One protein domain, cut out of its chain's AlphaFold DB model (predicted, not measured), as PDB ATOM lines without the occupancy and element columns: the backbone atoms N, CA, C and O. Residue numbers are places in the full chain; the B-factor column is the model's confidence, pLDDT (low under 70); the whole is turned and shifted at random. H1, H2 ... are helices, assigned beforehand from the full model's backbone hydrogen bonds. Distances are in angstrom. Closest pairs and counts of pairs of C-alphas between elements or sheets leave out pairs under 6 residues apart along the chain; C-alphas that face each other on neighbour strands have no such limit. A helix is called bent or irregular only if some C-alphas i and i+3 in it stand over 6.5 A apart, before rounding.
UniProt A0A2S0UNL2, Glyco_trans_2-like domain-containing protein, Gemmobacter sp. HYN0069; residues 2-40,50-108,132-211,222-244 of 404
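What this domain is: This is residues 2 to 40, 50 to 108, 132 to 211 and 222 to 244 of the 404 residues of the protein "Glyco_trans_2-like domain-containing protein" of Gemmobacter sp. HYN0069 (UniProt A0A2S0UNL2). This is a loose, open cluster of crossing helices: H2, H3 and H5b, the second arm of the long bent helix H5, cross and touch one another as the core, with H1 packed on the first part of H3. From the core H5a runs outward, with H4b alongside it but only near it, and H4a sticks out beyond as a free arm; H6 and H7 lie at another side, H7 coming close to H5b. The 201 printed residues include seven named helices, H1 to H7 in order, and no named strand; the class is all helix. The whole is loose, with a radius of gyration of the C-alphas of 20.8 A and spans of 54 by 50 by 46 A.

Where its parts are: H5, residues 169 to 202, was assigned as one helix by its hydrogen bonds but is bent: C-alphas 185 and 188 are 6.8 A apart. Its arms are H5a, residues 169 to 185, 24.2 A long, and H5b, residues 188 to 202, 21.4 A, at a steep tilt of 43 degrees. H4, residues 133 to 162, was likewise assigned as one helix but is bent, with C-alphas 147 and 150 7.3 A apart; H4a, residues 133 to 147, and H4b, residues 150 to 162, stand at a steep tilt of 53 degrees. H3, residues 80 to 107, is 38.2 A long with a kink of 45 degrees near residue 92. H2 is residues 52 to 67, 22.2 A. H1, residues 20 to 30, begins at C-alpha 20 (14.104, -15.179, 8.729). H6 is residues 222 to 225, and H7, residues 227 to 241, ends at C-alpha 241 (16.419, -52.679, -19.997).

How they stand to each other: H3 is the hub. Its residues 93 to 100 touch H5b at a steep tilt of 64 degrees, opposite ways, the closest C-alphas being Val 97 and Val 195, 5.3 A. H5b touches H2 at 42 degrees, steep, the same way; C-alphas Arg 60 and Ala 197 are closest, 5.6 A. H2 touches H3 through C-alphas Asn 66 and Ala 90, 4.8 A, and H1 touches H3 through Ala 26 and Ser 82, 5.3 A. H7 is close to H5b but not clearly touching, C-alphas Glu 229 and Met 189 being 6.5 A apart. H4b and H5a are near each other; H6 and H7 meet only through their link. Every O i to N i+4 pair is within hydrogen-bond range in H1, H2, H4a, H4b, H5a, H5b and H7, and 21 of 24 in H3; H6 is too short for such a pair.

The domain as a whole: The farthest C-alphas, Ala 8 and Ser 167, are 62.6 A apart. The printed part has three cuts, where stretches of the chain are not printed: across them the C-alphas of residues 40 and 50 are 23.5 A apart, those of residues 108 and 132 are 25.6 A apart, and those of residues 211 and 222 are 17.8 A apart. The link from H2 to H3 is long. Mean pLDDT of the printed part is 85.2; residues 2 to 15, 106 to 108, 132 to 134, 136 and 207 to 211 are under 70.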
ATOM      1  N   CYS A   2       9.714 -10.935  13.088       26.03
ATOM      2  CA  CYS A   2       9.053 -10.245  11.982       26.03
ATOM      3  C   CYS A   2       7.862 -11.072  11.461       26.03
ATOM      4  O   CYS A   2       8.025 -11.943  10.604       26.03
ATOM      5  N   ARG A   3       6.640 -10.800  11.941       32.16
ATOM      6  CA  ARG A   3       5.422 -11.206  11.222       32.16
ATOM      7  C   ARG A   3       5.288 -10.303   9.998       32.16
ATOM      8  O   ARG A   3       4.671  -9.247  10.066       32.16
ATOM      9  N   ALA A   4       5.898 -10.703   8.883       42.59
ATOM     10  CA  ALA A   4       5.554 -10.124   7.592       42.59
ATOM     11  C   ALA A   4       4.042 -10.309   7.391       42.59
ATOM     12  O   ALA A   4       3.538 -11.428   7.530       42.59
ATOM     13  N   ALA A   5       3.324  -9.208   7.151       38.88
ATOM     14  CA  ALA A   5       1.886  -9.217   6.921       38.88
ATOM     15  C   ALA A   5       1.540 -10.299   5.889       38.88
ATOM     16  O   ALA A   5       2.223 -10.430   4.871       38.88
ATOM     17  N   ALA A   6       0.518 -11.104   6.183       44.38
ATOM     18  CA  ALA A   6       0.075 -12.177   5.307       44.38
ATOM     19  C   ALA A   6      -0.424 -11.577   3.984       44.38
ATOM     20  O   ALA A   6      -1.588 -11.210   3.861       44.38
ATOM     21  N   SER A   7       0.461 -11.460   2.996       46.09
ATOM     22  CA  SER A   7       0.088 -11.116   1.631       46.09
ATOM     23  C   SER A   7      -0.817 -12.216   1.078       46.09
ATOM     24  O   SER A   7      -0.510 -13.406   1.197       46.09
ATOM     25  N   ALA A   8      -1.962 -11.825   0.519       41.41
ATOM     26  CA  ALA A   8      -2.848 -12.734  -0.193       41.41
ATOM     27  C   ALA A   8      -2.121 -13.240  -1.452       41.41
ATOM     28  O   ALA A   8      -1.716 -12.447  -2.297       41.41
ATOM     29  N   GLY A   9      -1.895 -14.552  -1.542       50.00
ATOM     30  CA  GLY A   9      -1.199 -15.191  -2.661       50.00
ATOM     31  C   GLY A   9      -0.835 -16.656  -2.371       50.00
ATOM     32  O   GLY A   9      -0.898 -17.076  -1.210       50.00
ATOM     33  N   PRO A  10      -0.477 -17.454  -3.398       53.66
ATOM     34  CA  PRO A  10      -0.017 -18.839  -3.241       53.66
ATOM     35  C   PRO A  10       1.261 -18.930  -2.386       53.66
ATOM     36  O   PRO A  10       1.947 -17.938  -2.163       53.66
ATOM     37  N   CYS A  11       1.589 -20.118  -1.872       45.88
ATOM     38  CA  CYS A  11       2.427 -20.274  -0.676       45.88
ATOM     39  C   CYS A  11       3.970 -20.132  -0.779       45.88
ATOM     40  O   CYS A  11       4.601 -20.305   0.264       45.88
ATOM     41  N   PRO A  12       4.631 -19.684  -1.874       56.69
ATOM     42  CA  PRO A  12       5.886 -18.955  -1.670       56.69
ATOM     43  C   PRO A  12       5.625 -17.472  -1.337       56.69
ATOM     44  O   PRO A  12       6.451 -16.813  -0.709       56.69
ATOM     45  N   ALA A  13       4.464 -16.934  -1.723       55.66
ATOM     46  CA  ALA A  13       4.088 -15.532  -1.577       55.66
ATOM     47  C   ALA A  13       3.283 -15.219  -0.303       55.66
ATOM     48  O   ALA A  13       2.984 -14.050  -0.073       55.66
ATOM     49  N   ARG A  14       2.969 -16.205   0.548       59.47
ATOM     50  CA  ARG A  14       2.214 -16.040   1.805       59.47
ATOM     51  C   ARG A  14       2.936 -16.708   2.980       59.47
ATOM     52  O   ARG A  14       3.773 -17.584   2.790       59.47
ATOM     53  N   GLY A  15       2.600 -16.281   4.196       66.69
ATOM     54  CA  GLY A  15       3.075 -16.886   5.442       66.69
ATOM     55  C   GLY A  15       4.269 -16.171   6.073       66.69
ATOM     56  O   GLY A  15       4.888 -15.284   5.475       66.69
ATOM     57  N   VAL A  16       4.559 -16.561   7.316       77.25
ATOM     58  CA  VAL A  16       5.740 -16.108   8.059       77.25
ATOM     59  C   VAL A  16       6.991 -16.571   7.310       77.25
ATOM     60  O   VAL A  16       7.022 -17.675   6.764       77.25
ATOM     61  N   ILE A  17       8.012 -15.713   7.260       82.75
ATOM     62  CA  ILE A  17       9.291 -16.044   6.629       82.75
ATOM     63  C   ILE A  17       9.959 -17.134   7.469       82.75
ATOM     64  O   ILE A  17      10.340 -16.892   8.613       82.75
ATOM     65  N   LEU A  18      10.084 -18.336   6.907       83.81
ATOM     66  CA  LEU A  18      10.606 -19.496   7.633       83.81
ATOM     67  C   LEU A  18      12.105 -19.370   7.915       83.81
ATOM     68  O   LEU A  18      12.544 -19.712   9.015       83.81
ATOM     69  N   SER A  19      12.852 -18.854   6.936       86.38
ATOM     70  CA  SER A  19      14.295 -18.587   6.993       86.38
ATOM     71  C   SER A  19      14.536 -17.093   7.233       86.38
ATOM     72  O   SER A  19      15.029 -16.377   6.356       86.38
ATOM     73  N   HIS A  20      14.069 -16.600   8.381       89.44
ATOM     74  CA  HIS A  20      14.104 -15.179   8.729       89.44
ATOM     75  C   HIS A  20      15.526 -14.657   8.967       89.44
ATOM     76  O   HIS A  20      15.784 -13.513   8.613       89.44
ATOM     77  N   ASP A  21      16.456 -15.495   9.425       89.69
ATOM     78  CA  ASP A  21      17.845 -15.121   9.743       89.69
ATOM     79  C   ASP A  21      18.545 -14.390   8.586       89.69
ATOM     80  O   ASP A  21      19.150 -13.331   8.758       89.69
ATOM     81  N   PHE A  22      18.401 -14.903   7.360       90.19
ATOM     82  CA  PHE A  22      18.982 -14.284   6.165       90.19
ATOM     83  C   PHE A  22      18.350 -12.933   5.829       90.19
ATOM     84  O   PHE A  22      19.030 -12.018   5.356       90.19
ATOM     85  N   VAL A  23      17.048 -12.799   6.077       91.94
ATOM     86  CA  VAL A  23      16.314 -11.555   5.853       91.94
ATOM     87  C   VAL A  23      16.697 -10.531   6.913       91.94
ATOM     88  O   VAL A  23      16.983  -9.390   6.571       91.94
ATOM     89  N   GLU A  24      16.786 -10.929   8.178       93.38
ATOM     90  CA  GLU A  24      17.217 -10.064   9.276       93.38
ATOM     91  C   GLU A  24      18.652  -9.571   9.066       93.38
ATOM     92  O   GLU A  24      18.898  -8.368   9.137       93.38
ATOM     93  N   ALA A  25      19.577 -10.446   8.661       93.62
ATOM     94  CA  ALA A  25      20.933 -10.056   8.271       93.62
ATOM     95  C   ALA A  25      20.948  -9.039   7.111       93.62
ATOM     96  O   ALA A  25      21.708  -8.064   7.128       93.62
ATOM     97  N   ALA A  26      20.097  -9.230   6.098       93.38
ATOM     98  CA  ALA A  26      19.970  -8.295   4.983       93.38
ATOM     99  C   ALA A  26      19.409  -6.931   5.424       93.38
ATOM    100  O   ALA A  26      19.876  -5.889   4.956       93.38
ATOM    101  N   LEU A  27      18.443  -6.929   6.344       93.75
ATOM    102  CA  LEU A  27      17.842  -5.722   6.909       93.75
ATOM    103  C   LEU A  27      18.821  -4.961   7.812       93.75
ATOM    104  O   LEU A  27      18.904  -3.739   7.709       93.75
ATOM    105  N   LEU A  28      19.617  -5.664   8.619       95.00
ATOM    106  CA  LEU A  28      20.700  -5.079   9.412       95.00
ATOM    107  C   LEU A  28      21.735  -4.404   8.510       95.00
ATOM    108  O   LEU A  28      22.093  -3.245   8.722       95.00
ATOM    109  N   ARG A  29      22.152  -5.084   7.436       94.00
ATOM    110  CA  ARG A  29      23.071  -4.499   6.454       94.00
ATOM    111  C   ARG A  29      22.467  -3.283   5.748       94.00
ATOM    112  O   ARG A  29      23.183  -2.314   5.504       94.00
ATOM    113  N   ARG A  30      21.163  -3.298   5.452       93.75
ATOM    114  CA  ARG A  30      20.443  -2.127   4.920       93.75
ATOM    115  C   ARG A  30      20.443  -0.955   5.903       93.75
ATOM    116  O   ARG A  30      20.592   0.180   5.472       93.75
ATOM    117  N   ALA A  31      20.325  -1.223   7.200       94.38
ATOM    118  CA  ALA A  31      20.418  -0.215   8.255       94.38
ATOM    119  C   ALA A  31      21.863   0.270   8.527       94.38
ATOM    120  O   ALA A  31      22.081   1.063   9.436       94.38
ATOM    121  N   GLY A  32      22.852  -0.181   7.743       91.94
ATOM    122  CA  GLY A  32      24.243   0.271   7.832       91.94
ATOM    123  C   GLY A  32      25.147  -0.578   8.728       91.94
ATOM    124  O   GLY A  32      26.331  -0.260   8.853       91.94
ATOM    125  N   TRP A  33      24.636  -1.668   9.306       94.50
ATOM    126  CA  TRP A  33      25.404  -2.551  10.184       94.50
ATOM    127  C   TRP A  33      26.315  -3.498   9.397       94.50
ATOM    128  O   TRP A  33      25.969  -4.009   8.326       94.50
ATOM    129  N   GLY A  34      27.490  -3.779   9.959       91.62
ATOM    130  CA  GLY A  34      28.343  -4.866   9.495       91.62
ATOM    131  C   GLY A  34      27.814  -6.209   9.992       91.62
ATOM    132  O   GLY A  34      27.640  -6.388  11.195       91.62
ATOM    133  N   VAL A  35      27.601  -7.159   9.078       91.19
ATOM    134  CA  VAL A  35      27.227  -8.543   9.405       91.19
ATOM    135  C   VAL A  35      28.374  -9.463   9.007       91.19
ATOM    136  O   VAL A  35      28.854  -9.391   7.874       91.19
ATOM    137  N   ARG A  36      28.817 -10.317   9.935       89.38
ATOM    138  CA  ARG A  36      29.884 -11.302   9.714       89.38
ATOM    139  C   ARG A  36      29.452 -12.681  10.209       89.38
ATOM    140  O   ARG A  36      28.805 -12.777  11.246       89.38
ATOM    141  N   MET A  37      29.855 -13.731   9.499       85.12
ATOM    142  CA  MET A  37      29.751 -15.109   9.990       85.12
ATOM    143  C   MET A  37      30.975 -15.426  10.851       85.12
ATOM    144  O   MET A  37      32.100 -15.085  10.483       85.12
ATOM    145  N   MET A  38      30.761 -16.050  12.007       85.62
ATOM    146  CA  MET A  38      31.828 -16.452  12.925       85.62
ATOM    147  C   MET A  38      31.922 -17.976  12.926       85.62
ATOM    148  O   MET A  38      31.094 -18.634  13.538       85.62
ATOM    149  N   ALA A  39      32.908 -18.527  12.214       75.50
ATOM    150  CA  ALA A  39      33.045 -19.978  12.043       75.50
ATOM    151  C   ALA A  39      33.523 -20.717  13.309       75.50
ATOM    152  O   ALA A  39      33.259 -21.901  13.445       75.50
ATOM    153  N   GLY A  40      34.212 -20.025  14.223       73.81
ATOM    154  CA  GLY A  40      34.738 -20.591  15.474       73.81
ATOM    155  C   GLY A  40      33.930 -20.204  16.712       73.81
ATOM    156  O   GLY A  40      34.517 -19.969  17.760       73.81
ATOM    157  N   GLU A  50      18.932 -37.020  13.852       83.00
ATOM    158  CA  GLU A  50      19.441 -38.393  14.039       83.00
ATOM    159  C   GLU A  50      19.118 -39.333  12.864       83.00
ATOM    160  O   GLU A  50      19.729 -40.387  12.700       83.00
ATOM    161  N   THR A  51      18.130 -38.971  12.037       85.81
ATOM    162  CA  THR A  51      17.666 -39.786  10.912       85.81
ATOM    163  C   THR A  51      17.683 -39.006   9.604       85.81
ATOM    164  O   THR A  51      17.346 -37.818   9.552       85.81
ATOM    165  N   LEU A  52      17.965 -39.708   8.501       85.62
ATOM    166  CA  LEU A  52      17.879 -39.153   7.145       85.62
ATOM    167  C   LEU A  52      16.479 -38.594   6.841       85.62
ATOM    168  O   LEU A  52      16.335 -37.567   6.184       85.62
ATOM    169  N   LEU A  53      15.434 -39.234   7.369       86.81
ATOM    170  CA  LEU A  53      14.061 -38.754   7.257       86.81
ATOM    171  C   LEU A  53      13.868 -37.399   7.953       86.81
ATOM    172  O   LEU A  53      13.245 -36.499   7.387       86.81
ATOM    173  N   GLY A  54      14.403 -37.248   9.168       85.25
ATOM    174  CA  GLY A  54      14.408 -35.980   9.894       85.25
ATOM    175  C   GLY A  54      15.145 -34.888   9.119       85.25
ATOM    176  O   GLY A  54      14.609 -33.793   8.944       85.25
ATOM    177  N   TYR A  55      16.314 -35.221   8.563       87.94
ATOM    178  CA  TYR A  55      17.081 -34.323   7.701       87.94
ATOM    179  C   TYR A  55      16.265 -33.841   6.493       87.94
ATOM    180  O   TYR A  55      16.124 -32.639   6.282       87.94
ATOM    181  N   LEU A  56      15.630 -34.750   5.748       89.00
ATOM    182  CA  LEU A  56      14.839 -34.398   4.563       89.00
ATOM    183  C   LEU A  56      13.590 -33.569   4.888       89.00
ATOM    184  O   LEU A  56      13.148 -32.757   4.074       89.00
ATOM    185  N   ARG A  57      12.987 -33.759   6.068       86.50
ATOM    186  CA  ARG A  57      11.884 -32.904   6.537       86.50
ATOM    187  C   ARG A  57      12.373 -31.491   6.843       86.50
ATOM    188  O   ARG A  57      11.722 -30.532   6.430       86.50
ATOM    189  N   ARG A  58      13.525 -31.363   7.510       87.62
ATOM    190  CA  ARG A  58      14.166 -30.068   7.776       87.62
ATOM    191  C   ARG A  58      14.541 -29.361   6.473       87.62
ATOM    192  O   ARG A  58      14.212 -28.188   6.309       87.62
ATOM    193  N   ASP A  59      15.106 -30.091   5.515       90.62
ATOM    194  CA  ASP A  59      15.478 -29.554   4.203       90.62
ATOM    195  C   ASP A  59      14.266 -29.030   3.412       90.62
ATOM    196  O   ASP A  59      14.342 -27.985   2.775       90.62
ATOM    197  N   ARG A  60      13.088 -29.663   3.525       89.31
ATOM    198  CA  ARG A  60      11.845 -29.133   2.928       89.31
ATOM    199  C   ARG A  60      11.457 -27.767   3.490       89.31
ATOM    200  O   ARG A  60      11.069 -26.890   2.719       89.31
ATOM    201  N   ARG A  61      11.571 -27.571   4.810       89.50
ATOM    202  CA  ARG A  61      11.314 -26.268   5.445       89.50
ATOM    203  C   ARG A  61      12.316 -25.223   4.948       89.50
ATOM    204  O   ARG A  61      11.921 -24.093   4.660       89.50
ATOM    205  N   TRP A  62      13.591 -25.593   4.830       90.19
ATOM    206  CA  TRP A  62      14.620 -24.716   4.270       90.19
ATOM    207  C   TRP A  62      14.343 -24.368   2.811       90.19
ATOM    208  O   TRP A  62      14.398 -23.191   2.461       90.19
ATOM    209  N   CYS A  63      13.963 -25.339   1.982       92.00
ATOM    210  CA  CYS A  63      13.562 -25.116   0.597       92.00
ATOM    211  C   CYS A  63      12.425 -24.092   0.513       92.00
ATOM    212  O   CYS A  63      12.557 -23.079  -0.173       92.00
ATOM    213  N   GLN A  64      11.353 -24.288   1.287       90.31
ATOM    214  CA  GLN A  64      10.219 -23.365   1.324       90.31
ATOM    215  C   GLN A  64      10.645 -21.951   1.745       90.31
ATOM    216  O   GLN A  64      10.292 -20.977   1.080       90.31
ATOM    217  N   GLY A  65      11.447 -21.826   2.806       90.50
ATOM    218  CA  GLY A  65      11.966 -20.537   3.266       90.50
ATOM    219  C   GLY A  65      12.856 -19.833   2.238       90.50
ATOM    220  O   GLY A  65      12.738 -18.625   2.056       90.50
ATOM    221  N   ASN A  66      13.690 -20.579   1.512       93.19
ATOM    222  CA  ASN A  66      14.521 -20.033   0.437       93.19
ATOM    223  C   ASN A  66      13.685 -19.623  -0.788       93.19
ATOM    224  O   ASN A  66      13.935 -18.579  -1.385       93.19
ATOM    225  N   MET A  67      12.625 -20.361  -1.134       92.31
ATOM    226  CA  MET A  67      11.689 -19.930  -2.183       92.31
ATOM    227  C   MET A  67      10.949 -18.640  -1.794       92.31
ATOM    228  O   MET A  67      10.722 -17.778  -2.645       92.31
ATOM    229  N   GLN A  68      10.624 -18.451  -0.507       90.75
ATOM    230  CA  GLN A  68      10.046 -17.199   0.003       90.75
ATOM    231  C   GLN A  68      11.003 -16.003  -0.118       90.75
ATOM    232  O   GLN A  68      10.549 -14.858  -0.054       90.75
ATOM    233  N   HIS A  69      12.313 -16.215  -0.279       91.75
ATOM    234  CA  HIS A  69      13.269 -15.123  -0.469       91.75
ATOM    235  C   HIS A  69      13.202 -14.513  -1.867       91.75
ATOM    236  O   HIS A  69      13.501 -13.328  -2.007       91.75
ATOM    237  N   LEU A  70      12.727 -15.253  -2.877       91.19
ATOM    238  CA  LEU A  70      12.627 -14.769  -4.261       91.19
ATOM    239  C   LEU A  70      11.792 -13.481  -4.378       91.19
ATOM    240  O   LEU A  70      12.173 -12.563  -5.099       91.19
ATOM    241  N   ARG A  71      10.707 -13.353  -3.599       87.75
ATOM    242  CA  ARG A  71       9.888 -12.121  -3.549       87.75
ATOM    243  C   ARG A  71      10.576 -10.942  -2.851       87.75
ATOM    244  O   ARG A  71      10.161  -9.803  -3.029       87.75
ATOM    245  N   LEU A  72      11.601 -11.196  -2.036       89.81
ATOM    246  CA  LEU A  72      12.302 -10.169  -1.256       89.81
ATOM    247  C   LEU A  72      13.506  -9.587  -2.004       89.81
ATOM    248  O   LEU A  72      13.971  -8.508  -1.645       89.81
ATOM    249  N   ILE A  73      13.983 -10.247  -3.066       90.56
ATOM    250  CA  ILE A  73      15.133  -9.797  -3.871       90.56
ATOM    251  C   ILE A  73      14.910  -8.382  -4.430       90.56
ATOM    252  O   ILE A  73      15.844  -7.580  -4.483       90.56
ATOM    253  N   GLY A  74      13.670  -8.057  -4.811       87.44
ATOM    254  CA  GLY A  74      13.289  -6.750  -5.353       87.44
ATOM    255  C   GLY A  74      13.160  -5.631  -4.315       87.44
ATOM    256  O   GLY A  74      12.979  -4.477  -4.699       87.44
ATOM    257  N   MET A  75      13.270  -5.930  -3.016       90.19
ATOM    258  CA  MET A  75      13.030  -4.951  -1.958       90.19
ATOM    259  C   MET A  75      13.996  -3.751  -2.067       90.19
ATOM    260  O   MET A  75      15.221  -3.941  -2.162       90.19
ATOM    261  N   PRO A  76      13.481  -2.506  -2.043       89.44
ATOM    262  CA  PRO A  76      14.316  -1.317  -2.150       89.44
ATOM    263  C   PRO A  76      15.273  -1.194  -0.956       89.44
ATOM    264  O   PRO A  76      14.978  -1.605   0.171       89.44
ATOM    265  N   GLY A  77      16.462  -0.652  -1.227       90.81
ATOM    266  CA  GLY A  77      17.509  -0.429  -0.227       90.81
ATOM    267  C   GLY A  77      18.315  -1.669   0.179       90.81
ATOM    268  O   GLY A  77      19.241  -1.544   0.973       90.81
ATOM    269  N   LEU A  78      18.021  -2.866  -0.345       93.94
ATOM    270  CA  LEU A  78      18.872  -4.035  -0.093       93.94
ATOM    271  C   LEU A  78      20.204  -3.939  -0.842       93.94
ATOM    272  O   LEU A  78      20.232  -3.727  -2.054       93.94
ATOM    273  N   HIS A  79      21.297  -4.193  -0.122       94.12
ATOM    274  CA  HIS A  79      22.640  -4.265  -0.690       94.12
ATOM    275  C   HIS A  79      22.736  -5.387  -1.752       94.12
ATOM    276  O   HIS A  79      22.201  -6.474  -1.511       94.12
ATOM    277  N   PRO A  80      23.467  -5.206  -2.875       94.31
ATOM    278  CA  PRO A  80      23.585  -6.222  -3.929       94.31
ATOM    279  C   PRO A  80      24.025  -7.598  -3.417       94.31
ATOM    280  O   PRO A  80      23.419  -8.607  -3.753       94.31
ATOM    281  N   MET A  81      25.007  -7.636  -2.511       93.44
ATOM    282  CA  MET A  81      25.435  -8.879  -1.848       93.44
ATOM    283  C   MET A  81      24.311  -9.584  -1.067       93.44
ATOM    284  O   MET A  81      24.219 -10.805  -1.088       93.44
ATOM    285  N   SER A  82      23.426  -8.835  -0.401       93.75
ATOM    286  CA  SER A  82      22.275  -9.422   0.296       93.75
ATOM    287  C   SER A  82      21.272 -10.011  -0.695       93.75
ATOM    288  O   SER A  82      20.750 -11.091  -0.458       93.75
ATOM    289  N   ARG A  83      21.050  -9.345  -1.837       95.12
ATOM    290  CA  ARG A  83      20.217  -9.877  -2.929       95.12
ATOM    291  C   ARG A  83      20.813 -11.149  -3.519       95.12
ATOM    292  O   ARG A  83      20.086 -12.113  -3.727       95.12
ATOM    293  N   PHE A  84      22.128 -11.156  -3.739       94.94
ATOM    294  CA  PHE A  84      22.854 -12.330  -4.207       94.94
ATOM    295  C   PHE A  84      22.703 -13.503  -3.238       94.94
ATOM    296  O   PHE A  84      22.402 -14.599  -3.681       94.94
ATOM    297  N   HIS A  85      22.827 -13.276  -1.931       93.38
ATOM    298  CA  HIS A  85      22.675 -14.333  -0.931       93.38
ATOM    299  C   HIS A  85      21.252 -14.917  -0.897       93.38
ATOM    300  O   HIS A  85      21.086 -16.133  -0.902       93.38
ATOM    301  N   LEU A  86      20.226 -14.058  -0.954       93.69
ATOM    302  CA  LEU A  86      18.823 -14.484  -1.056       93.69
ATOM    303  C   LEU A  86      18.558 -15.281  -2.345       93.69
ATOM    304  O   LEU A  86      17.865 -16.295  -2.321       93.69
ATOM    305  N   LEU A  87      19.132 -14.845  -3.472       95.50
ATOM    306  CA  LEU A  87      19.034 -15.560  -4.742       95.50
ATOM    307  C   LEU A  87      19.774 -16.900  -4.691       95.50
ATOM    308  O   LEU A  87      19.233 -17.908  -5.124       95.50
ATOM    309  N   GLN A  88      20.991 -16.923  -4.153       94.94
ATOM    310  CA  GLN A  88      21.837 -18.109  -4.068       94.94
ATOM    311  C   GLN A  88      21.192 -19.198  -3.202       94.94
ATOM    312  O   GLN A  88      21.220 -20.367  -3.586       94.94
ATOM    313  N   GLY A  89      20.535 -18.814  -2.104       92.75
ATOM    314  CA  GLY A  89      19.738 -19.724  -1.283       92.75
ATOM    315  C   GLY A  89      18.555 -20.346  -2.034       92.75
ATOM    316  O   GLY A  89      18.295 -21.536  -1.896       92.75
ATOM    317  N   ALA A  90      17.857 -19.590  -2.886       93.69
ATOM    318  CA  ALA A  90      16.811 -20.157  -3.741       93.69
ATOM    319  C   ALA A  90      17.390 -21.045  -4.859       93.69
ATOM    320  O   ALA A  90      16.880 -22.130  -5.152       93.69
ATOM    321  N   MET A  91      18.488 -20.602  -5.465       94.81
ATOM    322  CA  MET A  91      19.154 -21.287  -6.567       94.81
ATOM    323  C   MET A  91      19.714 -22.656  -6.186       94.81
ATOM    324  O   MET A  91      19.712 -23.545  -7.033       94.81
ATOM    325  N   SER A  92      20.131 -22.864  -4.933       92.75
ATOM    326  CA  SER A  92      20.617 -24.170  -4.464       92.75
ATOM    327  C   SER A  92      19.567 -25.283  -4.596       92.75
ATOM    328  O   SER A  92      19.929 -26.425  -4.863       92.75
ATOM    329  N   TYR A  93      18.275 -24.951  -4.496       94.62
ATOM    330  CA  TYR A  93      17.166 -25.892  -4.685       94.62
ATOM    331  C   TYR A  93      16.663 -25.940  -6.133       94.62
ATOM    332  O   TYR A  93      16.337 -27.013  -6.641       94.62
ATOM    333  N   LEU A  94      16.606 -24.791  -6.820       94.00
ATOM    334  CA  LEU A  94      16.195 -24.730  -8.231       94.00
ATOM    335  C   LEU A  94      17.181 -25.454  -9.153       94.00
ATOM    336  O   LEU A  94      16.761 -26.043 -10.150       94.00
ATOM    337  N   ALA A  95      18.467 -25.479  -8.795       92.12
ATOM    338  CA  ALA A  95      19.489 -26.227  -9.516       92.12
ATOM    339  C   ALA A  95      19.119 -27.711  -9.671       92.12
ATOM    340  O   ALA A  95      19.299 -28.262 -10.753       92.12
ATOM    341  N   SER A  96      18.524 -28.340  -8.652       91.75
ATOM    342  CA  SER A  96      18.078 -29.741  -8.718       91.75
ATOM    343  C   SER A  96      16.935 -29.957  -9.713       91.75
ATOM    344  O   SER A  96      16.892 -30.984 -10.389       91.75
ATOM    345  N   VAL A  97      16.039 -28.974  -9.868       93.88
ATOM    346  CA  VAL A  97      14.983 -29.003 -10.895       93.88
ATOM    347  C   VAL A  97      15.591 -28.890 -12.285       93.88
ATOM    348  O   VAL A  97      15.279 -29.700 -13.154       93.88
ATOM    349  N   TRP A  98      16.489 -27.928 -12.495       91.12
ATOM    350  CA  TRP A  98      17.159 -27.759 -13.783       91.12
ATOM    351  C   TRP A  98      18.018 -28.962 -14.149       91.12
ATOM    352  O   TRP A  98      17.998 -29.398 -15.295       91.12
ATOM    353  N   TRP A  99      18.717 -29.545 -13.179       87.75
ATOM    354  CA  TRP A  99      19.499 -30.751 -13.397       87.75
ATOM    355  C   TRP A  99      18.613 -31.928 -13.805       87.75
ATOM    356  O   TRP A  99      18.904 -32.593 -14.797       87.75
ATOM    357  N   LEU A 100      17.488 -32.146 -13.115       88.06
ATOM    358  CA  LEU A 100      16.527 -33.172 -13.511       88.06
ATOM    359  C   LEU A 100      15.973 -32.915 -14.919       88.06
ATOM    360  O   LEU A 100      15.887 -33.852 -15.708       88.06
ATOM    361  N   MET A 101      15.640 -31.667 -15.261       85.25
ATOM    362  CA  MET A 101      15.211 -31.315 -16.617       85.25
ATOM    363  C   MET A 101      16.284 -31.682 -17.643       85.25
ATOM    364  O   MET A 101      15.965 -32.349 -18.618       85.25
ATOM    365  N   LEU A 102      17.553 -31.335 -17.410       81.38
ATOM    366  CA  LEU A 102      18.663 -31.706 -18.295       81.38
ATOM    367  C   LEU A 102      18.813 -33.227 -18.438       81.38
ATOM    368  O   LEU A 102      19.035 -33.719 -19.545       81.38
ATOM    369  N   LEU A 103      18.656 -33.982 -17.346       79.62
ATOM    370  CA  LEU A 103      18.691 -35.445 -17.375       79.62
ATOM    371  C   LEU A 103      17.527 -36.030 -18.185       79.62
ATOM    372  O   LEU A 103      17.751 -36.931 -18.987       79.62
ATOM    373  N   VAL A 104      16.309 -35.502 -18.026       78.88
ATOM    374  CA  VAL A 104      15.127 -35.930 -18.796       78.88
ATOM    375  C   VAL A 104      15.279 -35.572 -20.274       78.88
ATOM    376  O   VAL A 104      15.093 -36.439 -21.122       78.88
ATOM    377  N   LEU A 105      15.688 -34.337 -20.587       72.69
ATOM    378  CA  LEU A 105      15.984 -33.884 -21.951       72.69
ATOM    379  C   LEU A 105      16.988 -34.812 -22.640       72.69
ATOM    380  O   LEU A 105      16.831 -35.138 -23.813       72.69
ATOM    381  N   ARG A 106      18.007 -35.261 -21.900       68.25
ATOM    382  CA  ARG A 106      19.024 -36.185 -22.405       68.25
ATOM    383  C   ARG A 106      18.538 -37.632 -22.508       68.25
ATOM    384  O   ARG A 106      19.037 -38.361 -23.360       68.25
ATOM    385  N   ALA A 107      17.628 -38.059 -21.638       68.38
ATOM    386  CA  ALA A 107      17.103 -39.420 -21.620       68.38
ATOM    387  C   ALA A 107      16.020 -39.661 -22.681       68.38
ATOM    388  O   ALA A 107      15.856 -40.800 -23.107       68.38
ATOM    389  N   LEU A 108      15.287 -38.623 -23.103       64.50
ATOM    390  CA  LEU A 108      14.224 -38.736 -24.101       64.50
ATOM    391  C   LEU A 108      14.794 -39.051 -25.498       64.50
ATOM    392  O   LEU A 108      15.531 -38.234 -26.061       64.50
ATOM    393  N   PRO A 132      36.713 -30.012 -29.280       57.00
ATOM    394  CA  PRO A 132      37.976 -30.716 -29.142       57.00
ATOM    395  C   PRO A 132      37.952 -31.514 -27.834       57.00
ATOM    396  O   PRO A 132      37.465 -30.968 -26.839       57.00
ATOM    397  N   PRO A 133      38.469 -32.754 -27.771       56.81
ATOM    398  CA  PRO A 133      38.451 -33.560 -26.544       56.81
ATOM    399  C   PRO A 133      38.980 -32.802 -25.318       56.81
ATOM    400  O   PRO A 133      38.507 -32.989 -24.201       56.81
ATOM    401  N   VAL A 134      39.903 -31.865 -25.554       60.94
ATOM    402  CA  VAL A 134      40.436 -30.914 -24.572       60.94
ATOM    403  C   VAL A 134      39.341 -30.056 -23.926       60.94
ATOM    404  O   VAL A 134      39.371 -29.861 -22.719       60.94
ATOM    405  N   THR A 135      38.349 -29.579 -24.677       70.81
ATOM    406  CA  THR A 135      37.248 -28.743 -24.161       70.81
ATOM    407  C   THR A 135      36.228 -29.541 -23.343       70.81
ATOM    408  O   THR A 135      35.785 -29.066 -22.300       70.81
ATOM    409  N   GLN A 136      35.910 -30.778 -23.741       68.31
ATOM    410  CA  GLN A 136      35.037 -31.665 -22.961       68.31
ATOM    411  C   GLN A 136      35.732 -32.172 -21.694       68.31
ATOM    412  O   GLN A 136      35.133 -32.164 -20.621       68.31
ATOM    413  N   GLY A 137      37.007 -32.560 -21.803       75.56
ATOM    414  CA  GLY A 137      37.835 -32.954 -20.667       75.56
ATOM    415  C   GLY A 137      38.051 -31.803 -19.687       75.56
ATOM    416  O   GLY A 137      37.901 -31.998 -18.486       75.56
ATOM    417  N   ALA A 138      38.316 -30.590 -20.182       82.12
ATOM    418  CA  ALA A 138      38.442 -29.399 -19.345       82.12
ATOM    419  C   ALA A 138      37.128 -29.051 -18.637       82.12
ATOM    420  O   ALA A 138      37.150 -28.742 -17.449       82.12
ATOM    421  N   LEU A 139      35.983 -29.145 -19.322       79.56
ATOM    422  CA  LEU A 139      34.678 -28.920 -18.700       79.56
ATOM    423  C   LEU A 139      34.363 -29.988 -17.644       79.56
ATOM    424  O   LEU A 139      33.940 -29.649 -16.541       79.56
ATOM    425  N   ALA A 140      34.609 -31.265 -17.944       79.00
ATOM    426  CA  ALA A 140      34.428 -32.356 -16.992       79.00
ATOM    427  C   ALA A 140      35.352 -32.207 -15.773       79.00
ATOM    428  O   ALA A 140      34.906 -32.391 -14.643       79.00
ATOM    429  N   ALA A 141      36.609 -31.814 -15.986       86.56
ATOM    430  CA  ALA A 141      37.561 -31.536 -14.917       86.56
ATOM    431  C   ALA A 141      37.135 -30.326 -14.079       86.56
ATOM    432  O   ALA A 141      37.196 -30.391 -12.857       86.56
ATOM    433  N   LEU A 142      36.652 -29.250 -14.709       88.25
ATOM    434  CA  LEU A 142      36.149 -28.065 -14.015       88.25
ATOM    435  C   LEU A 142      34.936 -28.401 -13.140       88.25
ATOM    436  O   LEU A 142      34.905 -28.026 -11.972       88.25
ATOM    437  N   VAL A 143      33.958 -29.133 -13.681       86.75
ATOM    438  CA  VAL A 143      32.769 -29.570 -12.932       86.75
ATOM    439  C   VAL A 143      33.160 -30.535 -11.815       86.75
ATOM    440  O   VAL A 143      32.734 -30.357 -10.678       86.75
ATOM    441  N   GLY A 144      34.010 -31.524 -12.107       87.69
ATOM    442  CA  GLY A 144      34.508 -32.476 -11.116       87.69
ATOM    443  C   GLY A 144      35.259 -31.784  -9.978       87.69
ATOM    444  O   GLY A 144      35.011 -32.075  -8.810       87.69
ATOM    445  N   LEU A 145      36.111 -30.809 -10.306       90.81
ATOM    446  CA  LEU A 145      36.809 -29.991  -9.323       90.81
ATOM    447  C   LEU A 145      35.828 -29.157  -8.503       90.81
ATOM    448  O   LEU A 145      35.942 -29.151  -7.287       90.81
ATOM    449  N   ALA A 146      34.851 -28.496  -9.124       89.31
ATOM    450  CA  ALA A 146      33.865 -27.690  -8.405       89.31
ATOM    451  C   ALA A 146      33.025 -28.529  -7.423       89.31
ATOM    452  O   ALA A 146      32.767 -28.088  -6.304       89.31
ATOM    453  N   LEU A 147      32.651 -29.754  -7.808       89.38
ATOM    454  CA  LEU A 147      31.911 -30.686  -6.951       89.38
ATOM    455  C   LEU A 147      32.769 -31.230  -5.801       89.38
ATOM    456  O   LEU A 147      32.270 -31.408  -4.690       89.38
ATOM    457  N   MET A 148      34.055 -31.492  -6.054       91.81
ATOM    458  CA  MET A 148      34.959 -32.091  -5.068       91.81
ATOM    459  C   MET A 148      35.696 -31.054  -4.204       91.81
ATOM    460  O   MET A 148      36.177 -31.385  -3.123       91.81
ATOM    461  N   ALA A 149      35.757 -29.794  -4.639       93.69
ATOM    462  CA  ALA A 149      36.457 -28.699  -3.972       93.69
ATOM    463  C   ALA A 149      36.126 -28.563  -2.478       93.69
ATOM    464  O   ALA A 149      37.071 -28.554  -1.690       93.69
ATOM    465  N   PRO A 150      34.852 -28.498  -2.031       91.50
ATOM    466  CA  PRO A 150      34.561 -28.352  -0.604       91.50
ATOM    467  C   PRO A 150      35.072 -29.537   0.229       91.50
ATOM    468  O   PRO A 150      35.577 -29.330   1.329       91.50
ATOM    469  N   LYS A 151      35.020 -30.763  -0.311       92.56
ATOM    470  CA  LYS A 151      35.537 -31.966   0.361       92.56
ATOM    471  C   LYS A 151      37.061 -31.930   0.462       92.56
ATOM    472  O   LYS A 151      37.611 -32.161   1.533       92.56
ATOM    473  N   VAL A 152      37.742 -31.566  -0.627       93.75
ATOM    474  CA  VAL A 152      39.207 -31.419  -0.654       93.75
ATOM    475  C   VAL A 152      39.669 -30.324   0.306       93.75
ATOM    476  O   VAL A 152      40.600 -30.543   1.074       93.75
ATOM    477  N   LEU A 153      39.001 -29.168   0.318       94.38
ATOM    478  CA  LEU A 153      39.305 -28.081   1.251       94.38
ATOM    479  C   LEU A 153      39.080 -28.501   2.709       94.38
ATOM    480  O   LEU A 153      39.898 -28.159   3.558       94.38
ATOM    481  N   GLY A 154      38.028 -29.275   2.991       92.56
ATOM    482  CA  GLY A 154      37.781 -29.845   4.317       92.56
ATOM    483  C   GLY A 154      38.882 -30.811   4.758       92.56
ATOM    484  O   GLY A 154      39.360 -30.718   5.885       92.56
ATOM    485  N   ILE A 155      39.349 -31.679   3.855       94.12
ATOM    486  CA  ILE A 155      40.480 -32.585   4.110       94.12
ATOM    487  C   ILE A 155      41.757 -31.790   4.394       94.12
ATOM    488  O   ILE A 155      42.439 -32.060   5.380       94.12
ATOM    489  N   ILE A 156      42.070 -30.789   3.565       94.69
ATOM    490  CA  ILE A 156      43.243 -29.927   3.756       94.69
ATOM    491  C   ILE A 156      43.156 -29.193   5.097       94.69
ATOM    492  O   ILE A 156      44.146 -29.153   5.822       94.69
ATOM    493  N   GLY A 157      41.989 -28.637   5.439       93.50
ATOM    494  CA  GLY A 157      41.754 -27.972   6.721       93.50
ATOM    495  C   GLY A 157      41.965 -28.916   7.903       93.50
ATOM    496  O   GLY A 157      42.747 -28.612   8.797       93.50
ATOM    497  N   HIS A 158      41.372 -30.110   7.858       92.25
ATOM    498  CA  HIS A 158      41.529 -31.110   8.913       92.25
ATOM    499  C   HIS A 158      42.994 -31.518   9.117       92.25
ATOM    500  O   HIS A 158      43.488 -31.474  10.243       92.25
ATOM    501  N   VAL A 159      43.702 -31.857   8.032       94.25
ATOM    502  CA  VAL A 159      45.120 -32.254   8.082       94.25
ATOM    503  C   VAL A 159      46.006 -31.100   8.551       94.25
ATOM    504  O   VAL A 159      46.972 -31.329   9.272       94.25
ATOM    505  N   ARG A 160      45.687 -29.857   8.178       93.94
ATOM    506  CA  ARG A 160      46.416 -28.670   8.639       93.94
ATOM    507  C   ARG A 160      46.262 -28.454  10.144       93.94
ATOM    508  O   ARG A 160      47.251 -28.127  10.794       93.94
ATOM    509  N   ASP A 161      45.051 -28.613  10.666       90.56
ATOM    510  CA  ASP A 161      44.736 -28.258  12.052       90.56
ATOM    511  C   ASP A 161      45.086 -29.383  13.041       90.56
ATOM    512  O   ASP A 161      45.490 -29.103  14.168       90.56
ATOM    513  N   HIS A 162      44.988 -30.650  12.620       90.44
ATOM    514  CA  HIS A 162      45.176 -31.820  13.493       90.44
ATOM    515  C   HIS A 162      46.408 -32.667  13.139       90.44
ATOM    516  O   HIS A 162      46.821 -33.518  13.928       90.44
ATOM    517  N   GLY A 163      47.017 -32.447  11.969       91.44
ATOM    518  CA  GLY A 163      48.028 -33.342  11.412       91.44
ATOM    519  C   GLY A 163      47.435 -34.668  10.920       91.44
ATOM    520  O   GLY A 163      46.255 -34.961  11.097       91.44
ATOM    521  N   LEU A 164      48.267 -35.492  10.280       92.19
ATOM    522  CA  LEU A 164      47.910 -36.862   9.912       92.19
ATOM    523  C   LEU A 164      49.131 -37.759  10.107       92.19
ATOM    524  O   LEU A 164      50.152 -37.583   9.440       92.19
ATOM    525  N   SER A 165      49.039 -38.711  11.035       91.81
ATOM    526  CA  SER A 165      50.097 -39.700  11.226       91.81
ATOM    527  C   SER A 165      50.094 -40.704  10.064       91.81
ATOM    528  O   SER A 165      49.040 -41.036   9.513       91.81
ATOM    529  N   LEU A 166      51.266 -41.233   9.692       89.06
ATOM    530  CA  LEU A 166      51.361 -42.257   8.640       89.06
ATOM    531  C   LEU A 166      50.577 -43.532   8.997       89.06
ATOM    532  O   LEU A 166      50.068 -44.208   8.106       89.06
ATOM    533  N   SER A 167      50.445 -43.841  10.290       91.31
ATOM    534  CA  SER A 167      49.645 -44.963  10.788       91.31
ATOM    535  C   SER A 167      48.135 -44.743  10.661       91.31
ATOM    536  O   SER A 167      47.401 -45.712  10.473       91.31
ATOM    537  N   ASP A 168      47.664 -43.494  10.722       91.69
ATOM    538  CA  ASP A 168      46.237 -43.159  10.620       91.69
ATOM    539  C   ASP A 168      45.798 -42.851   9.185       91.69
ATOM    540  O   ASP A 168      44.612 -42.963   8.868       91.69
ATOM    541  N   ALA A 169      46.744 -42.544   8.293       92.69
ATOM    542  CA  ALA A 169      46.502 -42.298   6.874       92.69
ATOM    543  C   ALA A 169      45.580 -43.328   6.181       92.69
ATOM    544  O   ALA A 169      44.652 -42.893   5.492       92.69
ATOM    545  N   PRO A 170      45.732 -44.662   6.358       94.19
ATOM    546  CA  PRO A 170      44.823 -45.621   5.727       94.19
ATOM    547  C   PRO A 170      43.392 -45.542   6.277       94.19
ATOM    548  O   PRO A 170      42.433 -45.631   5.512       94.19
ATOM    549  N   ARG A 171      43.225 -45.333   7.591       94.88
ATOM    550  CA  ARG A 171      41.900 -45.188   8.219       94.88
ATOM    551  C   ARG A 171      41.223 -43.903   7.761       94.88
ATOM    552  O   ARG A 171      40.054 -43.927   7.395       94.88
ATOM    553  N   PHE A 172      41.976 -42.807   7.722       95.19
ATOM    554  CA  PHE A 172      41.499 -41.529   7.212       95.19
ATOM    555  C   PHE A 172      41.084 -41.631   5.738       95.19
ATOM    556  O   PHE A 172      39.995 -41.194   5.374       95.19
ATOM    557  N   GLY A 173      41.892 -42.291   4.903       94.62
ATOM    558  CA  GLY A 173      41.554 -42.556   3.504       94.62
ATOM    559  C   GLY A 173      40.259 -43.359   3.344       94.62
ATOM    560  O   GLY A 173      39.434 -43.026   2.494       94.62
ATOM    561  N   LEU A 174      40.034 -44.366   4.194       96.19
ATOM    562  CA  LEU A 174      38.794 -45.147   4.198       96.19
ATOM    563  C   LEU A 174      37.575 -44.312   4.620       96.19
ATOM    564  O   LEU A 174      36.505 -44.476   4.038       96.19
ATOM    565  N   VAL A 175      37.731 -43.396   5.579       95.56
ATOM    566  CA  VAL A 175      36.673 -42.448   5.971       95.56
ATOM    567  C   VAL A 175      36.347 -41.483   4.833       95.56
ATOM    568  O   VAL A 175      35.179 -41.270   4.526       95.56
ATOM    569  N   VAL A 176      37.357 -40.934   4.159       94.69
ATOM    570  CA  VAL A 176      37.143 -40.058   2.996       94.69
ATOM    571  C   VAL A 176      36.432 -40.812   1.871       94.69
ATOM    572  O   VAL A 176      35.480 -40.303   1.283       94.69
ATOM    573  N   LEU A 177      36.854 -42.044   1.579       95.50
ATOM    574  CA  LEU A 177      36.226 -42.861   0.544       95.50
ATOM    575  C   LEU A 177      34.779 -43.226   0.901       95.50
ATOM    576  O   LEU A 177      33.903 -43.176   0.032       95.50
ATOM    577  N   SER A 178      34.515 -43.588   2.159       96.31
ATOM    578  CA  SER A 178      33.162 -43.912   2.614       96.31
ATOM    579  C   SER A 178      32.256 -42.684   2.559       96.31
ATOM    580  O   SER A 178      31.138 -42.784   2.061       96.31
ATOM    581  N   GLU A 179      32.754 -41.511   2.947       94.06
ATOM    582  CA  GLU A 179      32.046 -40.234   2.857       94.06
ATOM    583  C   GLU A 179      31.672 -39.887   1.408       94.06
ATOM    584  O   GLU A 179      30.513 -39.557   1.132       94.06
ATOM    585  N   ILE A 180      32.618 -40.020   0.468       92.94
ATOM    586  CA  ILE A 180      32.381 -39.769  -0.960       92.94
ATOM    587  C   ILE A 180      31.343 -40.752  -1.501       92.94
ATOM    588  O   ILE A 180      30.414 -40.344  -2.198       92.94
ATOM    589  N   THR A 181      31.473 -42.032  -1.151       94.50
ATOM    590  CA  THR A 181      30.556 -43.090  -1.594       94.50
ATOM    591  C   THR A 181      29.143 -42.836  -1.078       94.50
ATOM    592  O   THR A 181      28.195 -42.811  -1.861       94.50
ATOM    593  N   VAL A 182      28.988 -42.574   0.221       93.44
ATOM    594  CA  VAL A 182      27.689 -42.275   0.839       93.44
ATOM    595  C   VAL A 182      27.091 -40.998   0.249       93.44
ATOM    596  O   VAL A 182      25.920 -40.990  -0.121       93.44
ATOM    597  N   SER A 183      27.886 -39.940   0.072       91.38
ATOM    598  CA  SER A 183      27.431 -38.693  -0.558       91.38
ATOM    599  C   SER A 183      26.934 -38.909  -1.989       91.38
ATOM    600  O   SER A 183      25.882 -38.388  -2.360       91.38
ATOM    601  N   ALA A 184      27.666 -39.689  -2.788       90.38
ATOM    602  CA  ALA A 184      27.291 -40.002  -4.164       90.38
ATOM    603  C   ALA A 184      25.984 -40.807  -4.230       90.38
ATOM    604  O   ALA A 184      25.144 -40.536  -5.088       90.38
ATOM    605  N   LEU A 185      25.780 -41.747  -3.300       91.12
ATOM    606  CA  LEU A 185      24.541 -42.523  -3.189       91.12
ATOM    607  C   LEU A 185      23.351 -41.666  -2.727       91.12
ATOM    608  O   LEU A 185      22.228 -41.869  -3.190       91.12
ATOM    609  N   LEU A 186      23.581 -40.689  -1.845       91.19
ATOM    610  CA  LEU A 186      22.535 -39.794  -1.348       91.19
ATOM    611  C   LEU A 186      22.119 -38.723  -2.365       91.19
ATOM    612  O   LEU A 186      20.960 -38.310  -2.361       91.19
ATOM    613  N   ALA A 187      23.023 -38.281  -3.242       90.94
ATOM    614  CA  ALA A 187      22.770 -37.205  -4.202       90.94
ATOM    615  C   ALA A 187      21.496 -37.385  -5.065       90.94
ATOM    616  O   ALA A 187      20.658 -36.477  -5.064       90.94
ATOM    617  N   PRO A 188      21.267 -38.518  -5.767       89.19
ATOM    618  CA  PRO A 188      20.058 -38.692  -6.581       89.19
ATOM    619  C   PRO A 188      18.778 -38.718  -5.737       89.19
ATOM    620  O   PRO A 188      17.747 -38.193  -6.158       89.19
ATOM    621  N   MET A 189      18.843 -39.276  -4.526       92.00
ATOM    622  CA  MET A 189      17.717 -39.279  -3.591       92.00
ATOM    623  C   MET A 189      17.372 -37.851  -3.142       92.00
ATOM    624  O   MET A 189      16.204 -37.455  -3.160       92.00
ATOM    625  N   GLN A 190      18.381 -37.058  -2.770       92.50
ATOM    626  CA  GLN A 190      18.191 -35.657  -2.394       92.50
ATOM    627  C   GLN A 190      17.613 -34.841  -3.552       92.50
ATOM    628  O   GLN A 190      16.672 -34.081  -3.333       92.50
ATOM    629  N   MET A 191      18.088 -35.057  -4.783       93.75
ATOM    630  CA  MET A 191      17.555 -34.389  -5.972       93.75
ATOM    631  C   MET A 191      16.040 -34.604  -6.106       93.75
ATOM    632  O   MET A 191      15.299 -33.633  -6.244       93.75
ATOM    633  N   VAL A 192      15.550 -35.846  -5.998       93.25
ATOM    634  CA  VAL A 192      14.106 -36.137  -6.080       93.25
ATOM    635  C   VAL A 192      13.333 -35.418  -4.971       93.25
ATOM    636  O   VAL A 192      12.290 -34.811  -5.230       93.25
ATOM    637  N   HIS A 193      13.835 -35.433  -3.735       93.50
ATOM    638  CA  HIS A 193      13.173 -34.751  -2.624       93.50
ATOM    639  C   HIS A 193      13.163 -33.226  -2.770       93.50
ATOM    640  O   HIS A 193      12.134 -32.616  -2.476       93.50
ATOM    641  N   GLN A 194      14.248 -32.622  -3.254       94.50
ATOM    642  CA  GLN A 194      14.343 -31.182  -3.496       94.50
ATOM    643  C   GLN A 194      13.417 -30.754  -4.634       94.50
ATOM    644  O   GLN A 194      12.656 -29.807  -4.466       94.50
ATOM    645  N   VAL A 195      13.369 -31.505  -5.740       95.06
ATOM    646  CA  VAL A 195      12.403 -31.262  -6.824       95.06
ATOM    647  C   VAL A 195      10.972 -31.324  -6.292       95.06
ATOM    648  O   VAL A 195      10.181 -30.407  -6.518       95.06
ATOM    649  N   ARG A 196      10.632 -32.360  -5.514       93.44
ATOM    650  CA  ARG A 196       9.311 -32.475  -4.873       93.44
ATOM    651  C   ARG A 196       9.029 -31.296  -3.939       93.44
ATOM    652  O   ARG A 196       7.905 -30.803  -3.929       93.44
ATOM    653  N   ALA A 197      10.007 -30.852  -3.153       92.06
ATOM    654  CA  ALA A 197       9.864 -29.726  -2.231       92.06
ATOM    655  C   ALA A 197       9.602 -28.409  -2.975       92.06
ATOM    656  O   ALA A 197       8.679 -27.678  -2.616       92.06
ATOM    657  N   VAL A 198      10.349 -28.154  -4.052       94.19
ATOM    658  CA  VAL A 198      10.178 -26.982  -4.915       94.19
ATOM    659  C   VAL A 198       8.783 -26.977  -5.543       94.19
ATOM    660  O   VAL A 198       8.045 -26.004  -5.391       94.19
ATOM    661  N   LEU A 199       8.373 -28.084  -6.172       92.88
ATOM    662  CA  LEU A 199       7.054 -28.199  -6.803       92.88
ATOM    663  C   LEU A 199       5.915 -28.002  -5.798       92.88
ATOM    664  O   LEU A 199       4.962 -27.278  -6.075       92.88
ATOM    665  N   ARG A 200       6.020 -28.601  -4.605       90.38
ATOM    666  CA  ARG A 200       5.019 -28.432  -3.538       90.38
ATOM    667  C   ARG A 200       4.954 -26.999  -3.029       90.38
ATOM    668  O   ARG A 200       3.856 -26.499  -2.804       90.38
ATOM    669  N   THR A 201       6.104 -26.344  -2.890       89.75
ATOM    670  CA  THR A 201       6.177 -24.947  -2.458       89.75
ATOM    671  C   THR A 201       5.476 -24.034  -3.461       89.75
ATOM    672  O   THR A 201       4.632 -23.232  -3.067       89.75
ATOM    673  N   PHE A 202       5.754 -24.194  -4.760       88.69
ATOM    674  CA  PHE A 202       5.086 -23.416  -5.810       88.69
ATOM    675  C   PHE A 202       3.593 -23.735  -5.938       88.69
ATOM    676  O   PHE A 202       2.801 -22.820  -6.147       88.69
ATOM    677  N   ALA A 203       3.193 -24.992  -5.730       87.31
ATOM    678  CA  ALA A 203       1.785 -25.396  -5.662       87.31
ATOM    679  C   ALA A 203       1.063 -24.902  -4.391       87.31
ATOM    680  O   ALA A 203      -0.145 -25.076  -4.253       87.31
ATOM    681  N   GLY A 204       1.784 -24.271  -3.465       81.25
ATOM    682  CA  GLY A 204       1.212 -23.634  -2.293       81.25
ATOM    683  C   GLY A 204       0.978 -24.558  -1.097       81.25
ATOM    684  O   GLY A 204       0.245 -24.185  -0.184       81.25
ATOM    685  N   PHE A 205       1.597 -25.738  -1.070       79.81
ATOM    686  CA  PHE A 205       1.542 -26.616   0.096       79.81
ATOM    687  C   PHE A 205       2.526 -26.142   1.164       79.81
ATOM    688  O   PHE A 205       3.728 -26.068   0.912       79.81
ATOM    689  N   ASP A 206       2.017 -25.869   2.365       71.25
ATOM    690  CA  ASP A 206       2.853 -25.555   3.522       71.25
ATOM    691  C   ASP A 206       3.399 -26.850   4.143       71.25
ATOM    692  O   ASP A 206       2.644 -27.783   4.431       71.25
ATOM    693  N   GLY A 207       4.721 -26.929   4.313       64.44
ATOM    694  CA  GLY A 207       5.382 -28.072   4.943       64.44
ATOM    695  C   GLY A 207       5.171 -28.133   6.457       64.44
ATOM    696  O   GLY A 207       5.331 -29.204   7.042       64.44
ATOM    697  N   GLY A 208       4.783 -27.010   7.074       65.50
ATOM    698  CA  GLY A 208       4.592 -26.889   8.515       65.50
ATOM    699  C   GLY A 208       5.864 -27.147   9.335       65.50
ATOM    700  O   GLY A 208       6.920 -27.532   8.828       65.50
ATOM    701  N   TRP A 209       5.769 -26.930  10.647       66.06
ATOM    702  CA  TRP A 209       6.792 -27.377  11.591       66.06
ATOM    703  C   TRP A 209       6.398 -28.742  12.141       66.06
ATOM    704  O   TRP A 209       5.472 -28.853  12.940       66.06
ATOM    705  N   THR A 210       7.088 -29.789  11.699       65.75
ATOM    706  CA  THR A 210       6.938 -31.124  12.284       65.75
ATOM    707  C   THR A 210       7.987 -31.317  13.366       65.75
ATOM    708  O   THR A 210       9.164 -31.063  13.107       65.75
ATOM    709  N   ALA A 211       7.585 -31.810  14.539       66.12
ATOM    710  CA  ALA A 211       8.530 -32.219  15.574       66.12
ATOM    711  C   ALA A 211       9.548 -33.229  15.014       66.12
ATOM    712  O   ALA A 211       9.222 -34.030  14.126       66.12
ATOM    713  N   LEU A 222       9.884 -46.629   6.010       87.44
ATOM    714  CA  LEU A 222      10.961 -46.320   5.063       87.44
ATOM    715  C   LEU A 222      10.522 -46.559   3.618       87.44
ATOM    716  O   LEU A 222      10.637 -45.653   2.793       87.44
ATOM    717  N   MET A 223       9.968 -47.739   3.324       89.00
ATOM    718  CA  MET A 223       9.498 -48.082   1.979       89.00
ATOM    719  C   MET A 223       8.426 -47.107   1.494       89.00
ATOM    720  O   MET A 223       8.503 -46.615   0.373       89.00
ATOM    721  N   ARG A 224       7.453 -46.763   2.345       89.19
ATOM    722  CA  ARG A 224       6.405 -45.794   1.994       89.19
ATOM    723  C   ARG A 224       6.973 -44.396   1.754       89.19
ATOM    724  O   ARG A 224       6.502 -43.694   0.861       89.19
ATOM    725  N   PHE A 225       7.948 -43.967   2.554       87.31
ATOM    726  CA  PHE A 225       8.541 -42.642   2.406       87.31
ATOM    727  C   PHE A 225       9.377 -42.523   1.124       87.31
ATOM    728  O   PHE A 225       9.249 -41.516   0.422       87.31
ATOM    729  N   HIS A 226      10.157 -43.562   0.813       90.62
ATOM    730  CA  HIS A 226      11.034 -43.629  -0.358       90.62
ATOM    731  C   HIS A 226      10.371 -44.236  -1.608       90.62
ATOM    732  O   HIS A 226      11.029 -44.455  -2.621       90.62
ATOM    733  N   ALA A 227       9.059 -44.496  -1.568       92.06
ATOM    734  CA  ALA A 227       8.341 -45.161  -2.654       92.06
ATOM    735  C   ALA A 227       8.459 -44.416  -3.991       92.06
ATOM    736  O   ALA A 227       8.528 -45.043  -5.043       92.06
ATOM    737  N   THR A 228       8.492 -43.079  -3.965       91.50
ATOM    738  CA  THR A 228       8.637 -42.271  -5.184       91.50
ATOM    739  C   THR A 228      10.015 -42.467  -5.806       91.50
ATOM    740  O   THR A 228      10.127 -42.649  -7.012       91.50
ATOM    741  N   GLU A 229      11.057 -42.460  -4.983       91.56
ATOM    742  CA  GLU A 229      12.443 -42.647  -5.388       91.56
ATOM    743  C   GLU A 229      12.654 -44.073  -5.923       91.56
ATOM    744  O   GLU A 229      13.215 -44.250  -7.005       91.56
ATOM    745  N   THR A 230      12.127 -45.083  -5.222       92.06
ATOM    746  CA  THR A 230      12.181 -46.490  -5.645       92.06
ATOM    747  C   THR A 230      11.431 -46.719  -6.955       92.06
ATOM    748  O   THR A 230      11.960 -47.381  -7.845       92.06
ATOM    749  N   LEU A 231      10.233 -46.148  -7.110       93.56
ATOM    750  CA  LEU A 231       9.448 -46.268  -8.339       93.56
ATOM    751  C   LEU A 231      10.157 -45.604  -9.522       93.56
ATOM    752  O   LEU A 231      10.255 -46.209 -10.583       93.56
ATOM    753  N   LEU A 232      10.683 -44.388  -9.344       90.50
ATOM    754  CA  LEU A 232      11.438 -43.697 -10.393       90.50
ATOM    755  C   LEU A 232      12.686 -44.486 -10.802       90.50
ATOM    756  O   LEU A 232      12.957 -44.618 -11.993       90.50
ATOM    757  N   GLY A 233      13.410 -45.052  -9.832       89.50
ATOM    758  CA  GLY A 233      14.551 -45.926 -10.097       89.50
ATOM    759  C   GLY A 233      14.156 -47.187 -10.869       89.50
ATOM    760  O   GLY A 233      14.788 -47.511 -11.872       89.50
ATOM    761  N   ALA A 234      13.081 -47.862 -10.458       91.56
ATOM    762  CA  ALA A 234      12.573 -49.057 -11.131       91.56
ATOM    763  C   ALA A 234      12.106 -48.764 -12.566       91.56
ATOM    764  O   ALA A 234      12.428 -49.518 -13.481       91.56
ATOM    765  N   VAL A 235      11.407 -47.644 -12.782       90.12
ATOM    766  CA  VAL A 235      10.999 -47.191 -14.120       90.12
ATOM    767  C   VAL A 235      12.223 -46.902 -14.981       90.12
ATOM    768  O   VAL A 235      12.287 -47.375 -16.109       90.12
ATOM    769  N   LEU A 236      13.220 -46.182 -14.461       85.25
ATOM    770  CA  LEU A 236      14.437 -45.875 -15.211       85.25
ATOM    771  C   LEU A 236      15.215 -47.142 -15.589       85.25
ATOM    772  O   LEU A 236      15.669 -47.261 -16.725       85.25
ATOM    773  N   LEU A 237      15.327 -48.105 -14.669       86.75
ATOM    774  CA  LEU A 237      15.930 -49.413 -14.938       86.75
ATOM    775  C   LEU A 237      15.136 -50.201 -15.986       86.75
ATOM    776  O   LEU A 237      15.739 -50.796 -16.874       86.75
ATOM    777  N   GLY A 238      13.803 -50.168 -15.924       87.25
ATOM    778  CA  GLY A 238      12.933 -50.789 -16.924       87.25
ATOM    779  C   GLY A 238      13.083 -50.156 -18.309       87.25
ATOM    780  O   GLY A 238      13.216 -50.869 -19.298       87.25
ATOM    781  N   LEU A 239      13.139 -48.823 -18.386       82.81
ATOM    782  CA  LEU A 239      13.375 -48.089 -19.633       82.81
ATOM    783  C   LEU A 239      14.767 -48.369 -20.212       82.81
ATOM    784  O   LEU A 239      14.916 -48.490 -21.428       82.81
ATOM    785  N   TRP A 240      15.779 -48.496 -19.354       82.12
ATOM    786  CA  TRP A 240      17.121 -48.899 -19.760       82.12
ATOM    787  C   TRP A 240      17.144 -50.337 -20.292       82.12
ATOM    788  O   TRP A 240      17.652 -50.574 -21.386       82.12
ATOM    789  N   ALA A 241      16.525 -51.281 -19.576       82.75
ATOM    790  CA  ALA A 241      16.419 -52.679 -19.997       82.75
ATOM    791  C   ALA A 241      15.634 -52.840 -21.312       82.75
ATOM    792  O   ALA A 241      15.964 -53.695 -22.127       82.75
ATOM    793  N   ALA A 242      14.636 -51.984 -21.551       81.00
ATOM    794  CA  ALA A 242      13.879 -51.923 -22.800       81.00
ATOM    795  C   ALA A 242      14.634 -51.228 -23.956       81.00
ATOM    796  O   ALA A 242      14.097 -51.119 -25.056       81.00
ATOM    797  N   GLY A 243      15.850 -50.715 -23.726       73.62
ATOM    798  CA  GLY A 243      16.637 -49.994 -24.733       73.62
ATOM    799  C   GLY A 243      16.085 -48.610 -25.098       73.62
ATOM    800  O   GLY A 243      16.516 -48.021 -26.090       73.62
ATOM    801  N   LEU A 244      15.144 -48.087 -24.305       71.44
ATOM    802  CA  LEU A 244      14.516 -46.777 -24.503       71.44
ATOM    803  C   LEU A 244      15.347 -45.637 -23.910       71.44
ATOM    804  O   LEU A 244      15.174 -44.493 -24.308       71.44
TER     805      LEU A 244